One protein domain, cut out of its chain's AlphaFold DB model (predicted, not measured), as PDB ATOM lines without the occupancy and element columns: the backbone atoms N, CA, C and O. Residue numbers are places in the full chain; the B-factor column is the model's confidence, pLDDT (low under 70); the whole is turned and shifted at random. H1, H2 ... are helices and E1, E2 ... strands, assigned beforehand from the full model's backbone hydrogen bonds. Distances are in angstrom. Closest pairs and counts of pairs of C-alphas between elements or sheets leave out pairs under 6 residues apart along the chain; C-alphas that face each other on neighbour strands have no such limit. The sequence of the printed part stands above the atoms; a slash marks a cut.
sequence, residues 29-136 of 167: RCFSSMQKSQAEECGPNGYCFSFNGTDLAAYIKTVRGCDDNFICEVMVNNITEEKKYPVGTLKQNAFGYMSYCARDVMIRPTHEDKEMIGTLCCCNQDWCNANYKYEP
ATOM      1  N   ARG A  29     -35.016  16.613  18.969       85.50
ATOM      2  CA  ARG A  29     -35.640  15.538  19.753       85.50
ATOM      3  C   ARG A  29     -34.785  14.288  19.682       85.50
ATOM      4  O   ARG A  29     -34.511  13.809  18.588       85.50
ATOM      5  N   CYS A  30     -34.406  13.717  20.813       85.12
ATOM      6  CA  CYS A  30     -33.532  12.550  20.870       85.12
ATOM      7  C   CYS A  30     -34.178  11.392  21.616       85.12
ATOM      8  O   CYS A  30     -35.016  11.575  22.501       85.12
ATOM      9  N   PHE A  31     -33.757  10.182  21.256       84.69
ATOM     10  CA  PHE A  31     -34.094   8.987  22.007       84.69
ATOM     11  C   PHE A  31     -33.275   8.948  23.300       84.69
ATOM     12  O   PHE A  31     -32.046   9.014  23.238       84.69
ATOM     13  N   SER A  32     -33.930   8.802  24.451       80.94
ATOM     14  CA  SER A  32     -33.253   8.661  25.746       80.94
ATOM     15  C   SER A  32     -33.444   7.260  26.312       80.94
ATOM     16  O   SER A  32     -34.557   6.734  26.338       80.94
ATOM     17  N   SER A  33     -32.345   6.650  26.755       69.94
ATOM     18  CA  SER A  33     -32.356   5.382  27.495       69.94
ATOM     19  C   SER A  33     -32.296   5.583  29.012       69.94
ATOM     20  O   SER A  33     -32.205   4.598  29.734       69.94
ATOM     21  N   MET A  34     -32.238   6.832  29.495       57.94
ATOM     22  CA  MET A  34     -32.004   7.159  30.912       57.94
ATOM     23  C   MET A  34     -33.167   7.905  31.587       57.94
ATOM     24  O   MET A  34     -33.065   8.221  32.769       57.94
ATOM     25  N   GLN A  35     -34.253   8.212  30.870       51.94
ATOM     26  CA  GLN A  35     -35.400   8.948  31.415       51.94
ATOM     27  C   GLN A  35     -36.743   8.250  31.154       51.94
ATOM     28  O   GLN A  35     -36.928   7.558  30.153       51.94
ATOM     29  N   LYS A  36     -37.721   8.558  32.027       46.19
ATOM     30  CA  LYS A  36     -39.134   8.119  31.994       46.19
ATOM     31  C   LYS A  36     -39.848   8.345  30.651       46.19
ATOM     32  O   LYS A  36     -40.887   7.732  30.398       46.19
ATOM     33  N   SER A  37     -39.332   9.231  29.798       53.22
ATOM     34  CA  SER A  37     -39.782   9.431  28.422       53.22
ATOM     35  C   SER A  37     -38.688   9.022  27.440       53.22
ATOM     36  O   SER A  37     -37.565   9.504  27.509       53.22
ATOM     37  N   GLN A  38     -39.053   8.217  26.435       62.25
ATOM     38  CA  GLN A  38     -38.179   7.897  25.294       62.25
ATOM     39  C   GLN A  38     -37.764   9.137  24.488       62.25
ATOM     40  O   GLN A  38     -36.949   9.016  23.586       62.25
ATOM     41  N   ALA A  39     -38.368  10.291  24.770       66.12
ATOM     42  CA  ALA A  39     -38.149  11.566  24.117       66.12
ATOM     43  C   ALA A  39     -37.442  12.513  25.083       66.12
ATOM     44  O   ALA A  39     -37.958  12.757  26.176       66.12
ATOM     45  N   GLU A  40     -36.332  13.083  24.644       75.50
ATOM     46  CA  GLU A  40     -35.665  14.198  25.301       75.50
ATOM     47  C   GLU A  40     -35.519  15.337  24.287       75.50
ATOM     48  O   GLU A  40     -35.229  15.091  23.117       75.50
ATOM     49  N   GLU A  41     -35.794  16.573  24.698       80.25
ATOM     50  CA  GLU A  41     -35.644  17.751  23.839       80.25
ATOM     51  C   GLU A  41     -34.316  18.422  24.170       80.25
ATOM     52  O   GLU A  41     -34.211  19.182  25.134       80.25
ATOM     53  N   CYS A  42     -33.291  18.129  23.373       76.69
ATOM     54  CA  CYS A  42     -32.020  18.826  23.473       76.69
ATOM     55  C   CYS A  42     -32.238  20.226  22.914       76.69
ATOM     56  O   CYS A  42     -32.931  20.382  21.911       76.69
ATOM     57  N   GLY A  43     -31.677  21.255  23.550       73.19
ATOM     58  CA  GLY A  43     -31.891  22.647  23.154       73.19
ATOM     59  C   GLY A  43     -31.643  22.940  21.658       73.19
ATOM     60  O   GLY A  43     -31.210  22.086  20.892       73.19
ATOM     61  N   PRO A  44     -31.861  24.180  21.203       65.31
ATOM     62  CA  PRO A  44     -31.824  24.552  19.781       65.31
ATOM     63  C   PRO A  44     -30.538  24.209  18.999       65.31
ATOM     64  O   PRO A  44     -30.576  24.155  17.775       65.31
ATOM     65  N   ASN A  45     -29.417  23.978  19.692       72.31
ATOM     66  CA  ASN A  45     -28.137  23.526  19.125       72.31
ATOM     67  C   ASN A  45     -27.666  22.191  19.735       72.31
ATOM     68  O   ASN A  45     -26.478  21.879  19.723       72.31
ATOM     69  N   GLY A  46     -28.583  21.442  20.344       82.44
ATOM     70  CA  GLY A  46     -28.289  20.196  21.030       82.44
ATOM     71  C   GLY A  46     -27.964  19.066  20.058       82.44
ATOM     72  O   GLY A  46     -28.383  19.063  18.899       82.44
ATOM     73  N   TYR A  47     -27.223  18.083  20.557       87.62
ATOM     74  CA  TYR A  47     -26.894  16.867  19.826       87.62
ATOM     75  C   TYR A  47     -27.505  15.662  20.531       87.62
ATOM     76  O   TYR A  47     -27.459  15.550  21.756       87.62
ATOM     77  N   CYS A  48     -28.014  14.720  19.745       88.62
ATOM     78  CA  CYS A  48     -28.268  13.379  20.232       88.62
ATOM     79  C   CYS A  48     -26.949  12.616  20.298       88.62
ATOM     80  O   CYS A  48     -26.188  12.623  19.321       88.62
ATOM     81  N   PHE A  49     -26.730  11.866  21.375       89.31
ATOM     82  CA  PHE A  49     -25.655  10.883  21.434       89.31
ATOM     83  C   PHE A  49     -26.189   9.449  21.479       89.31
ATOM     84  O   PHE A  49     -27.299   9.159  21.938       89.31
ATOM     85  N   SER A  50     -25.358   8.530  20.999       88.81
ATOM     86  CA  SER A  50     -25.481   7.098  21.240       88.81
ATOM     87  C   SER A  50     -24.108   6.529  21.561       88.81
ATOM     88  O   SER A  50     -23.157   6.702  20.805       88.81
ATOM     89  N   PHE A  51     -24.003   5.853  22.691       87.50
ATOM     90  CA  PHE A  51     -22.829   5.109  23.099       87.50
ATOM     91  C   PHE A  51     -23.155   3.625  23.055       87.50
ATOM     92  O   PHE A  51     -24.108   3.192  23.694       87.50
ATOM     93  N   ASN A  52     -22.374   2.847  22.317       85.69
ATOM     94  CA  ASN A  52     -22.445   1.391  22.331       85.69
ATOM     95  C   ASN A  52     -21.097   0.857  22.803       85.69
ATOM     96  O   ASN A  52     -20.090   1.021  22.107       85.69
ATOM     97  N   GLY A  53     -21.077   0.262  23.988       82.69
ATOM     98  CA  GLY A  53     -19.851  -0.208  24.609       82.69
ATOM     99  C   GLY A  53     -20.050  -1.475  25.409       82.69
ATOM    100  O   GLY A  53     -21.166  -1.945  25.621       82.69
ATOM    101  N   THR A  54     -18.929  -2.020  25.852       80.75
ATOM    102  CA  THR A  54     -18.881  -3.205  26.699       80.75
ATOM    103  C   THR A  54     -18.192  -2.875  28.012       80.75
ATOM    104  O   THR A  54     -17.246  -2.082  28.043       80.75
ATOM    105  N   ASP A  55     -18.654  -3.489  29.097       76.06
ATOM    106  CA  ASP A  55     -17.862  -3.570  30.320       76.06
ATOM    107  C   ASP A  55     -16.792  -4.678  30.191       76.06
ATOM    108  O   ASP A  55     -16.803  -5.491  29.257       76.06
ATOM    109  N   LEU A  56     -15.852  -4.720  31.142       63.69
ATOM    110  CA  LEU A  56     -14.795  -5.741  31.212       63.69
ATOM    111  C   LEU A  56     -15.332  -7.171  31.427       63.69
ATOM    112  O   LEU A  56     -14.590  -8.131  31.232       63.69
ATOM    113  N   ALA A  57     -16.598  -7.329  31.829       62.16
ATOM    114  CA  ALA A  57     -17.276  -8.616  31.980       62.16
ATOM    115  C   ALA A  57     -18.100  -9.013  30.735       62.16
ATOM    116  O   ALA A  57     -18.903  -9.942  30.812       62.16
ATOM    117  N   ALA A  58     -17.862  -8.356  29.593       62.22
ATOM    118  CA  ALA A  58     -18.507  -8.596  28.299       62.22
ATOM    119  C   ALA A  58     -20.012  -8.259  28.239       62.22
ATOM    120  O   ALA A  58     -20.722  -8.728  27.345       62.22
ATOM    121  N   TYR A  59     -20.511  -7.430  29.156       66.94
ATOM    122  CA  TYR A  59     -21.862  -6.892  29.082       66.94
ATOM    123  C   TYR A  59     -21.912  -5.727  28.089       66.94
ATOM    124  O   TYR A  59     -21.317  -4.673  28.319       66.94
ATOM    125  N   ILE A  60     -22.639  -5.916  26.984       70.81
ATOM    126  CA  ILE A  60     -22.869  -4.875  25.979       70.81
ATOM    127  C   ILE A  60     -24.018  -3.986  26.447       70.81
ATOM    128  O   ILE A  60     -25.145  -4.456  26.611       70.81
ATOM    129  N   LYS A  61     -23.750  -2.688  26.592       75.31
ATOM    130  CA  LYS A  61     -24.756  -1.673  26.911       75.31
ATOM    131  C   LYS A  61     -24.790  -0.616  25.828       75.31
ATOM    132  O   LYS A  61     -23.758  -0.163  25.330       75.31
ATOM    133  N   THR A  62     -26.003  -0.189  25.504       78.38
ATOM    134  CA  THR A  62     -26.220   1.004  24.697       78.38
ATOM    135  C   THR A  62     -26.824   2.098  25.566       78.38
ATOM    136  O   THR A  62     -27.849   1.876  26.200       78.38
ATOM    137  N   VAL A  63     -26.185   3.266  25.599       81.00
ATOM    138  CA  VAL A  63     -26.639   4.453  26.337       81.00
ATOM    139  C   VAL A  63     -26.932   5.565  25.338       81.00
ATOM    140  O   VAL A  63     -26.165   5.766  24.398       81.00
ATOM    141  N   ARG A  64     -28.055   6.261  25.495       84.75
ATOM    142  CA  ARG A  64     -28.529   7.290  24.560       84.75
ATOM    143  C   ARG A  64     -29.205   8.425  25.303       84.75
ATOM    144  O   ARG A  64     -29.853   8.182  26.318       84.75
ATOM    145  N   GLY A  65     -29.120   9.620  24.738       86.25
ATOM    146  CA  GLY A  65     -29.829  10.791  25.234       86.25
ATOM    147  C   GLY A  65     -29.358  12.067  24.554       86.25
ATOM    148  O   GLY A  65     -28.752  12.017  23.472       86.25
ATOM    149  N   CYS A  66     -29.633  13.187  25.211       86.88
ATOM    150  CA  CYS A  66     -29.055  14.483  24.887       86.88
ATOM    151  C   CYS A  66     -27.622  14.614  25.396       86.88
ATOM    152  O   CYS A  66     -27.299  14.216  26.515       86.88
ATOM    153  N   ASP A  67     -26.742  15.165  24.562       80.38
ATOM    154  CA  ASP A  67     -25.436  15.622  25.025       80.38
ATOM    155  C   ASP A  67     -25.558  17.031  25.610       80.38
ATOM    156  O   ASP A  67     -25.544  18.025  24.885       80.38
ATOM    157  N   ASP A  68     -25.648  17.094  26.936       66.06
ATOM    158  CA  ASP A  68     -25.639  18.352  27.691       66.06
ATOM    159  C   ASP A  68     -24.212  18.805  28.058       66.06
ATOM    160  O   ASP A  68     -24.014  19.902  28.579       66.06
ATOM    161  N   ASN A  69     -23.203  17.961  27.805       62.28
ATOM    162  CA  ASN A  69     -21.833  18.117  28.303       62.28
ATOM    163  C   ASN A  69     -20.828  18.558  27.227       62.28
ATOM    164  O   ASN A  69     -19.619  18.426  27.430       62.28
ATOM    165  N   PHE A  70     -21.303  19.105  26.105       73.25
ATOM    166  CA  PHE A  70     -20.480  19.639  25.009       73.25
ATOM    167  C   PHE A  70     -19.568  18.607  24.314       73.25
ATOM    168  O   PHE A  70     -18.738  18.981  23.480       73.25
ATOM    169  N   ILE A  71     -19.690  17.310  24.614       78.19
ATOM    170  CA  ILE A  71     -18.804  16.268  24.073       78.19
ATOM    171  C   ILE A  71     -18.994  16.154  22.560       78.19
ATOM    172  O   ILE A  71     -18.021  16.123  21.803       78.19
ATOM    173  N   CYS A  72     -20.244  16.134  22.111       81.06
ATOM    174  CA  CYS A  72     -20.600  16.087  20.704       81.06
ATOM    175  C   CYS A  72     -20.172  17.356  19.970       81.06
ATOM    176  O   CYS A  72     -19.664  17.259  18.857       81.06
ATOM    177  N   GLU A  73     -20.302  18.526  20.595       78.75
ATOM    178  CA  GLU A  73     -19.848  19.788  20.005       78.75
ATOM    179  C   GLU A  73     -18.328  19.785  19.778       78.75
ATOM    180  O   GLU A  73     -17.861  20.053  18.670       78.75
ATOM    181  N   VAL A  74     -17.549  19.384  20.788       77.38
ATOM    182  CA  VAL A  74     -16.085  19.272  20.681       77.38
ATOM    183  C   VAL A  74     -15.682  18.234  19.631       77.38
ATOM    184  O   VAL A  74     -14.771  18.478  18.836       77.38
ATOM    185  N   MET A  75     -16.357  17.084  19.590       76.06
ATOM    186  CA  MET A  75     -16.102  16.051  18.583       76.06
ATOM    187  C   MET A  75     -16.362  16.557  17.164       76.06
ATOM    188  O   MET A  75     -15.551  16.300  16.275       76.06
ATOM    189  N   VAL A  76     -17.472  17.264  16.944       73.50
ATOM    190  CA  VAL A  76     -17.835  17.809  15.632       73.50
ATOM    191  C   VAL A  76     -16.836  18.880  15.202       73.50
ATOM    192  O   VAL A  76     -16.273  18.759  14.112       73.50
ATOM    193  N   ASN A  77     -16.536  19.854  16.066       71.00
ATOM    194  CA  ASN A  77     -15.646  20.978  15.748       71.00
ATOM    195  C   ASN A  77     -14.210  20.524  15.436       71.00
ATOM    196  O   ASN A  77     -13.604  20.974  14.461       71.00
ATOM    197  N   ASN A  78     -13.679  19.560  16.195       66.81
ATOM    198  CA  ASN A  78     -12.352  18.991  15.933       66.81
ATOM    199  C   ASN A  78     -12.277  18.226  14.600       66.81
ATOM    200  O   ASN A  78     -11.201  18.083  14.024       66.81
ATOM    201  N   ILE A  79     -13.399  17.713  14.088       62.16
ATOM    202  CA  ILE A  79     -13.444  17.045  12.780       62.16
ATOM    203  C   ILE A  79     -13.560  18.074  11.644       62.16
ATOM    204  O   ILE A  79     -12.986  17.859  10.570       62.16
ATOM    205  N   THR A  80     -14.302  19.166  11.849       59.50
ATOM    206  CA  THR A  80     -14.627  20.149  10.802       59.50
ATOM    207  C   THR A  80     -13.557  21.220  10.600       59.50
ATOM    208  O   THR A  80     -13.323  21.601   9.452       59.50
ATOM    209  N   GLU A  81     -12.890  21.686  11.659       57.75
ATOM    210  CA  GLU A  81     -11.992  22.853  11.593       57.75
ATOM    211  C   GLU A  81     -10.505  22.476  11.620       57.75
ATOM    212  O   GLU A  81      -9.737  22.881  10.744       57.75
ATOM    213  N   GLU A  82     -10.088  21.633  12.566       53.00
ATOM    214  CA  GLU A  82      -8.686  21.268  12.770       53.00
ATOM    215  C   GLU A  82      -8.458  19.778  12.483       53.00
ATOM    216  O   GLU A  82      -8.327  18.955  13.386       53.00
ATOM    217  N   LYS A  83      -8.313  19.406  11.201       54.50
ATOM    218  CA  LYS A  83      -7.984  18.029  10.738       54.50
ATOM    219  C   LYS A  83      -6.694  17.416  11.330       54.50
ATOM    220  O   LYS A  83      -6.243  16.371  10.866       54.50
ATOM    221  N   LYS A  84      -6.055  18.064  12.303       48.25
ATOM    222  CA  LYS A  84      -4.808  17.646  12.938       48.25
ATOM    223  C   LYS A  84      -5.003  16.420  13.838       48.25
ATOM    224  O   LYS A  84      -4.104  15.587  13.880       48.25
ATOM    225  N   TYR A  85      -6.173  16.278  14.475       50.34
ATOM    226  CA  TYR A  85      -6.542  15.116  15.298       50.34
ATOM    227  C   TYR A  85      -8.052  14.827  15.195       50.34
ATOM    228  O   TYR A  85      -8.806  15.196  16.094       50.34
ATOM    229  N   PRO A  86      -8.539  14.195  14.109       53.81
ATOM    230  CA  PRO A  86      -9.960  13.892  13.993       53.81
ATOM    231  C   PRO A  86     -10.368  12.928  15.114       53.81
ATOM    232  O   PRO A  86      -9.956  11.771  15.127       53.81
ATOM    233  N   VAL A  87     -11.201  13.396  16.048       60.09
ATOM    234  CA  VAL A  87     -11.699  12.586  17.180       60.09
ATOM    235  C   VAL A  87     -12.782  11.590  16.756       60.09
ATOM    236  O   VAL A  87     -13.390  10.931  17.590       60.09
ATOM    237  N   GLY A  88     -13.035  11.442  15.456       64.75
ATOM    238  CA  GLY A  88     -14.038  10.524  14.950       64.75
ATOM    239  C   GLY A  88     -14.139  10.492  13.432       64.75
ATOM    240  O   GLY A  88     -13.458  11.214  12.707       64.75
ATOM    241  N   THR A  89     -15.013   9.617  12.948       74.62
ATOM    242  CA  THR A  89     -15.326   9.441  11.528       74.62
ATOM    243  C   THR A  89     -16.791   9.739  11.276       74.62
ATOM    244  O   THR A  89     -17.644   9.297  12.047       74.62
ATOM    245  N   LEU A  90     -17.080  10.415  10.167       80.00
ATOM    246  CA  LEU A  90     -18.443  10.597   9.690       80.00
ATOM    247  C   LEU A  90     -18.978   9.259   9.156       80.00
ATOM    248  O   LEU A  90     -18.367   8.647   8.278       80.00
ATOM    249  N   LYS A  91     -20.098   8.789   9.703       79.62
ATOM    250  CA  LYS A  91     -20.743   7.526   9.329       79.62
ATOM    251  C   LYS A  91     -22.238   7.718   9.138       79.62
ATOM    252  O   LYS A  91     -22.865   8.496   9.850       79.62
ATOM    253  N   GLN A  92     -22.804   6.963   8.208       78.44
ATOM    254  CA  GLN A  92     -24.245   6.891   8.038       78.44
ATOM    255  C   GLN A  92     -24.838   5.930   9.080       78.44
ATOM    256  O   GLN A  92     -24.343   4.812   9.238       78.44
ATOM    257  N   ASN A  93     -25.857   6.370   9.814       73.44
ATOM    258  CA  ASN A  93     -26.575   5.529  10.774       73.44
ATOM    259  C   ASN A  93     -27.653   4.669  10.083       73.44
ATOM    260  O   ASN A  93     -27.858   4.755   8.871       73.44
ATOM    261  N   ALA A  94     -28.373   3.859  10.866       67.56
ATOM    262  CA  ALA A  94     -29.409   2.946  10.369       67.56
ATOM    263  C   ALA A  94     -30.576   3.637   9.628       67.56
ATOM    264  O   ALA A  94     -31.298   2.981   8.881       67.56
ATOM    265  N   PHE A  95     -30.748   4.952   9.791       67.50
ATOM    266  CA  PHE A  95     -31.784   5.756   9.132       67.50
ATOM    267  C   PHE A  95     -31.292   6.551   7.931       67.50
ATOM    268  O   PHE A  95     -32.070   7.267   7.302       67.50
ATOM    269  N   GLY A  96     -30.003   6.468   7.623       72.19
ATOM    270  CA  GLY A  96     -29.415   7.252   6.554       72.19
ATOM    271  C   GLY A  96     -28.903   8.630   6.981       72.19
ATOM    272  O   GLY A  96     -28.376   9.339   6.122       72.19
ATOM    273  N   TYR A  97     -29.003   9.011   8.260       81.31
ATOM    274  CA  TYR A  97     -28.459  10.278   8.755       81.31
ATOM    275  C   TYR A  97     -26.953  10.188   8.976       81.31
ATOM    276  O   TYR A  97     -26.411   9.140   9.333       81.31
ATOM    277  N   MET A  98     -26.281  11.322   8.809       81.00
ATOM    278  CA  MET A  98     -24.851  11.433   9.062       81.00
ATOM    279  C   MET A  98     -24.602  11.652  10.553       81.00
ATOM    280  O   MET A  98     -25.215  12.516  11.176       81.00
ATOM    281  N   SER A  99     -23.719  10.838  11.123       85.88
ATOM    282  CA  SER A  99     -23.325  10.869  12.530       85.88
ATOM    283  C   SER A  99     -21.807  10.934  12.657       85.88
ATOM    284  O   SER A  99     -21.078  10.319  11.876       85.88
ATOM    285  N   TYR A 100     -21.324  11.656  13.659       86.94
ATOM    286  CA  TYR A 100     -19.908  11.770  13.989       86.94
ATOM    287  C   TYR A 100     -19.570  10.763  15.076       86.94
ATOM    288  O   TYR A 100     -20.092  10.868  16.181       86.94
ATOM    289  N   CYS A 101     -18.726   9.780  14.764       86.19
ATOM    290  CA  CYS A 101     -18.460   8.670  15.674       86.19
ATOM    291  C   CYS A 101     -16.993   8.586  16.097       86.19
ATOM    292  O   CYS A 101     -16.123   8.400  15.244       86.19
ATOM    293  N   ALA A 102     -16.746   8.618  17.403       86.69
ATOM    294  CA  ALA A 102     -15.483   8.285  18.051       86.69
ATOM    295  C   ALA A 102     -15.491   6.815  18.492       86.69
ATOM    296  O   ALA A 102     -16.515   6.304  18.946       86.69
ATOM    297  N   ARG A 103     -14.356   6.123  18.363       85.06
ATOM    298  CA  ARG A 103     -14.166   4.756  18.880       85.06
ATOM    299  C   ARG A 103     -13.278   4.784  20.113       85.06
ATOM    300  O   ARG A 103     -12.615   5.786  20.357       85.06
ATOM    301  N   ASP A 104     -13.277   3.673  20.842       84.12
ATOM    302  CA  ASP A 104     -12.456   3.463  22.036       84.12
ATOM    303  C   ASP A 104     -12.680   4.549  23.101       84.12
ATOM    304  O   ASP A 104     -11.800   4.873  23.895       84.12
ATOM    305  N   VAL A 105     -13.893   5.115  23.119       83.56
ATOM    306  CA  VAL A 105     -14.312   6.104  24.108       83.56
ATOM    307  C   VAL A 105     -14.611   5.367  25.397       83.56
ATOM    308  O   VAL A 105     -15.406   4.425  25.409       83.56
ATOM    309  N   MET A 106     -13.977   5.812  26.473       84.50
ATOM    310  CA  MET A 106     -14.205   5.291  27.808       84.50
ATOM    311  C   MET A 106     -15.171   6.210  28.552       84.50
ATOM    312  O   MET A 106     -14.914   7.406  28.680       84.50
ATOM    313  N   ILE A 107     -16.283   5.656  29.029       78.69
ATOM    314  CA  ILE A 107     -17.251   6.370  29.865       78.69
ATOM    315  C   ILE A 107     -17.499   5.598  31.156       78.69
ATOM    316  O   ILE A 107     -17.389   4.374  31.195       78.69
ATOM    317  N   ARG A 108     -17.912   6.310  32.201       77.19
ATOM    318  CA  ARG A 108     -18.452   5.713  33.421       77.19
ATOM    319  C   ARG A 108     -19.881   6.220  33.619       77.19
ATOM    320  O   ARG A 108     -20.046   7.352  34.073       77.19
ATOM    321  N   PRO A 109     -20.910   5.448  33.233       68.88
ATOM    322  CA  PRO A 109     -22.295   5.850  33.455       68.88
ATOM    323  C   PRO A 109     -22.563   6.050  34.954       68.88
ATOM    324  O   PRO A 109     -22.072   5.282  35.775       68.88
ATOM    325  N   THR A 110     -23.366   7.050  35.317       65.31
ATOM    326  CA  THR A 110     -23.591   7.484  36.714       65.31
ATOM    327  C   THR A 110     -24.104   6.381  37.653       65.31
ATOM    328  O   THR A 110     -23.923   6.473  38.862       65.31
ATOM    329  N   HIS A 111     -24.722   5.331  37.107       60.75
ATOM    330  CA  HIS A 111     -25.280   4.200  37.860       60.75
ATOM    331  C   HIS A 111     -24.463   2.908  37.732       60.75
ATOM    332  O   HIS A 111     -24.944   1.849  38.122       60.75
ATOM    333  N   GLU A 112     -23.258   2.971  37.165       64.50
ATOM    334  CA  GLU A 112     -22.407   1.804  36.938       64.50
ATOM    335  C   GLU A 112     -21.094   1.922  37.721       64.50
ATOM    336  O   GLU A 112     -20.413   2.953  37.729       64.50
ATOM    337  N   ASP A 113     -20.694   0.817  38.349       66.88
ATOM    338  CA  ASP A 113     -19.443   0.747  39.109       66.88
ATOM    339  C   ASP A 113     -18.207   0.606  38.216       66.88
ATOM    340  O   ASP A 113     -17.080   0.810  38.675       66.88
ATOM    341  N   LYS A 114     -18.403   0.272  36.937       75.31
ATOM    342  CA  LYS A 114     -17.331  -0.035  35.992       75.31
ATOM    343  C   LYS A 114     -17.275   0.954  34.838       75.31
ATOM    344  O   LYS A 114     -18.289   1.448  34.354       75.31
ATOM    345  N   GLU A 115     -16.055   1.179  34.368       83.44
ATOM    346  CA  GLU A 115     -15.803   1.864  33.108       83.44
ATOM    347  C   GLU A 115     -16.235   0.984  31.934       83.44
ATOM    348  O   GLU A 115     -16.071  -0.241  31.938       83.44
ATOM    349  N   MET A 116     -16.785   1.634  30.919       83.19
ATOM    350  CA  MET A 116     -17.198   1.017  29.671       83.19
ATOM    351  C   MET A 116     -16.379   1.609  28.540       83.19
ATOM    352  O   MET A 116     -16.259   2.829  28.448       83.19
ATOM    353  N   ILE A 117     -15.866   0.756  27.657       87.62
ATOM    354  CA  ILE A 117     -15.195   1.188  26.429       87.62
ATOM    355  C   ILE A 117     -16.076   0.873  25.227       87.62
ATOM    356  O   ILE A 117     -16.690  -0.196  25.143       87.62
ATOM    357  N   GLY A 118     -16.184   1.818  24.301       88.25
ATOM    358  CA  GLY A 118     -17.116   1.676  23.196       88.25
ATOM    359  C   GLY A 118     -17.004   2.738  22.120       88.25
ATOM    360  O   GLY A 118     -16.023   3.471  22.007       88.25
ATOM    361  N   THR A 119     -18.036   2.786  21.288       88.44
ATOM    362  CA  THR A 119     -18.199   3.783  20.232       88.44
ATOM    363  C   THR A 119     -19.226   4.814  20.669       88.44
ATOM    364  O   THR A 119     -20.359   4.448  20.977       88.44
ATOM    365  N   LEU A 120     -18.845   6.090  20.643       88.38
ATOM    366  CA  LEU A 120     -19.731   7.231  20.860       88.38
ATOM    367  C   LEU A 120     -20.048   7.877  19.512       88.38
ATOM    368  O   LEU A 120     -19.132   8.245  18.785       88.38
ATOM    369  N   CYS A 121     -21.325   8.032  19.182       88.31
ATOM    370  CA  CYS A 121     -21.795   8.685  17.967       88.31
ATOM    371  C   CYS A 121     -22.716   9.860  18.295       88.31
ATOM    372  O   CYS A 121     -23.615   9.717  19.121       88.31
ATOM    373  N   CYS A 122     -22.530  10.971  17.586       88.56
ATOM    374  CA  CYS A 122     -23.268  12.219  17.749       88.56
ATOM    375  C   CYS A 122     -23.973  12.632  16.453       88.56
ATOM    376  O   CYS A 122     -23.411  12.490  15.363       88.56
ATOM    377  N   CYS A 123     -25.182  13.173  16.561       87.31
ATOM    378  CA  CYS A 123     -25.963  13.670  15.427       87.31
ATOM    379  C   CYS A 123     -26.940  14.771  15.875       87.31
ATOM    380  O   CYS A 123     -27.241  14.885  17.056       87.31
ATOM    381  N   ASN A 124     -27.412  15.606  14.945       87.00
ATOM    382  CA  ASN A 124     -28.233  16.793  15.242       87.00
ATOM    383  C   ASN A 124     -29.569  16.816  14.478       87.00
ATOM    384  O   ASN A 124     -30.070  17.875  14.108       87.00
ATOM    385  N   GLN A 125     -30.107  15.639  14.166       86.25
ATOM    386  CA  GLN A 125     -31.406  15.486  13.514       86.25
ATOM    387  C   GLN A 125     -32.374  14.826  14.492       86.25
ATOM    388  O   GLN A 125     -31.959  14.005  15.307       86.25
ATOM    389  N   ASP A 126     -33.664  15.127  14.377       85.06
ATOM    390  CA  ASP A 126     -34.671  14.500  15.228       85.06
ATOM    391  C   ASP A 126     -34.603  12.968  15.140       85.06
ATOM    392  O   ASP A 126     -34.611  12.376  14.056       85.06
ATOM    393  N   TRP A 127     -34.552  12.329  16.306       84.62
ATOM    394  CA  TRP A 127     -34.543  10.883  16.525       84.62
ATOM    395  C   TRP A 127     -33.362  10.148  15.888       84.62
ATOM    396  O   TRP A 127     -33.396   8.927  15.721       84.62
ATOM    397  N   CYS A 128     -32.290  10.863  15.546       85.62
ATOM    398  CA  CYS A 128     -31.161  10.295  14.815       85.62
ATOM    399  C   CYS A 128     -30.354   9.253  15.608       85.62
ATOM    400  O   CYS A 128     -29.593   8.496  15.009       85.62
ATOM    401  N   ASN A 129     -30.511   9.189  16.931       86.81
ATOM    402  CA  ASN A 129     -29.857   8.204  17.794       86.81
ATOM    403  C   ASN A 129     -30.729   6.972  18.114       86.81
ATOM    404  O   ASN A 129     -30.301   6.119  18.894       86.81
ATOM    405  N   ALA A 130     -31.926   6.853  17.529       82.19
ATOM    406  CA  ALA A 130     -32.736   5.641  17.629       82.19
ATOM    407  C   ALA A 130     -32.154   4.492  16.768       82.19
ATOM    408  O   ALA A 130     -31.326   4.703  15.879       82.19
ATOM    409  N   ASN A 131     -32.596   3.258  17.003       72.50
ATOM    410  CA  ASN A 131     -32.336   2.122  16.106       72.50
ATOM    411  C   ASN A 131     -33.417   1.972  15.030       72.50
ATOM    412  O   ASN A 131     -33.134   1.516  13.922       72.50
ATOM    413  N   TYR A 132     -34.668   2.298  15.377       70.31
ATOM    414  CA  TYR A 132     -35.850   2.086  14.536       70.31
ATOM    415  C   TYR A 132     -36.812   3.264  14.651       70.31
ATOM    416  O   TYR A 132     -36.906   3.896  15.699       70.31
ATOM    417  N   LYS A 133     -37.552   3.559  13.575       61.09
ATOM    418  CA  LYS A 133     -38.429   4.747  13.503       61.09
ATOM    419  C   LYS A 133     -39.502   4.730  14.598       61.09
ATOM    420  O   LYS A 133     -39.987   5.773  15.014       61.09
ATOM    421  N   TYR A 134     -39.851   3.526  15.043       64.50
ATOM    422  CA  TYR A 134     -40.797   3.244  16.111       64.50
ATOM    423  C   TYR A 134     -40.162   2.236  17.076       64.50
ATOM    424  O   TYR A 134     -40.585   1.084  17.152       64.50
ATOM    425  N   GLU A 135     -39.070   2.629  17.733       63.69
ATOM    426  CA  GLU A 135     -38.371   1.772  18.696       63.69
ATOM    427  C   GLU A 135     -39.241   1.553  19.951       63.69
ATOM    428  O   GLU A 135     -39.594   2.520  20.637       63.69
ATOM    429  N   PRO A 136     -39.642   0.303  20.252       60.94
ATOM    430  CA  PRO A 136     -40.477   0.024  21.412       60.94
ATOM    431  C   PRO A 136     -39.698   0.285  22.705       60.94
ATOM    432  O   PRO A 136     -38.488   0.083  22.761       60.94
TER     433      PRO A 136
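What this domain is: This is residues 29 to 136 of the 167 residues of an uncharacterized protein of Brugia malayi (UniProt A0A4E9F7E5). A strongly twisted five-stranded sheet forms a wall, with H1 over one face and the small hairpin E1 and E2 packed on the opposite face where E3 begins and E4 ends. Residues 80 to 85, of which residue 80 belongs to H1, stick out from the body. The printed part has 108 residues, with one named helix and seven named strands in the order E1 E2 E3 E4 H1 E5 E6 E7 along the chain; the sheet, E4 E3 E7 E6 E5, is antiparallel. It is mostly strand and compact, with a radius of gyration of the C-alphas of 13.5 A and spans of 35 by 31 by 24 A.

How they stand to each other: Begin with the hairpin E1, residues 29 to 31, and E2, 39 to 42, where N 30 and O 40 are 2.8 A apart. Its closest C-alphas to E3, residues 47 to 54, are Cys 30 and Cys 48, 5.4 A. E3 and E4, residues 60 to 67, form a hairpin, with N 51 and O 63 at 2.8 A. H1, residues 71 to 80, is on the sheet at a height of 8.8 A, and every O i to N i+4 pair is within hydrogen-bond range. E5, residues 89 to 92, E6, 98 to 107, and E7, 116 to 123, make a meander, each strand the antiparallel neighbour of the one before: look for N 91 and O 99, 2.8 A, and N 102 and O 120, 2.8 A. E3 and E7 are antiparallel neighbours, with N 50 and O 121 within hydrogen-bond range at 2.8 A. H1 only just lies over E7 and E6, with 3 C-alphas on each, slantwise at 52 degrees to E6 on the local plane; its closest C-alphas to E7 are Cys 72 and Cys 122, 5.6 A.

Where its parts are: Find C-alpha 29 at (-35.640, 15.538, 19.753), where E1 begins. E3 spans 22.7 A, E4 20.7 A and H1 14.4 A. E6 spans 22.7 A and bends by 83 degrees at residue 104. E7 spans 21.0 A, ending at C-alpha 123, (-25.963, 13.670, 15.427).

The domain as a whole: The C-alphas of Lys 84 and Pro 136 are farthest apart, 40.7 A. The printed part has no cut and no long link; residues 124 to 136 hold no named element. Mean pLDDT of the printed part is 74.8, with 36 residues under 70, among them 78 to 88.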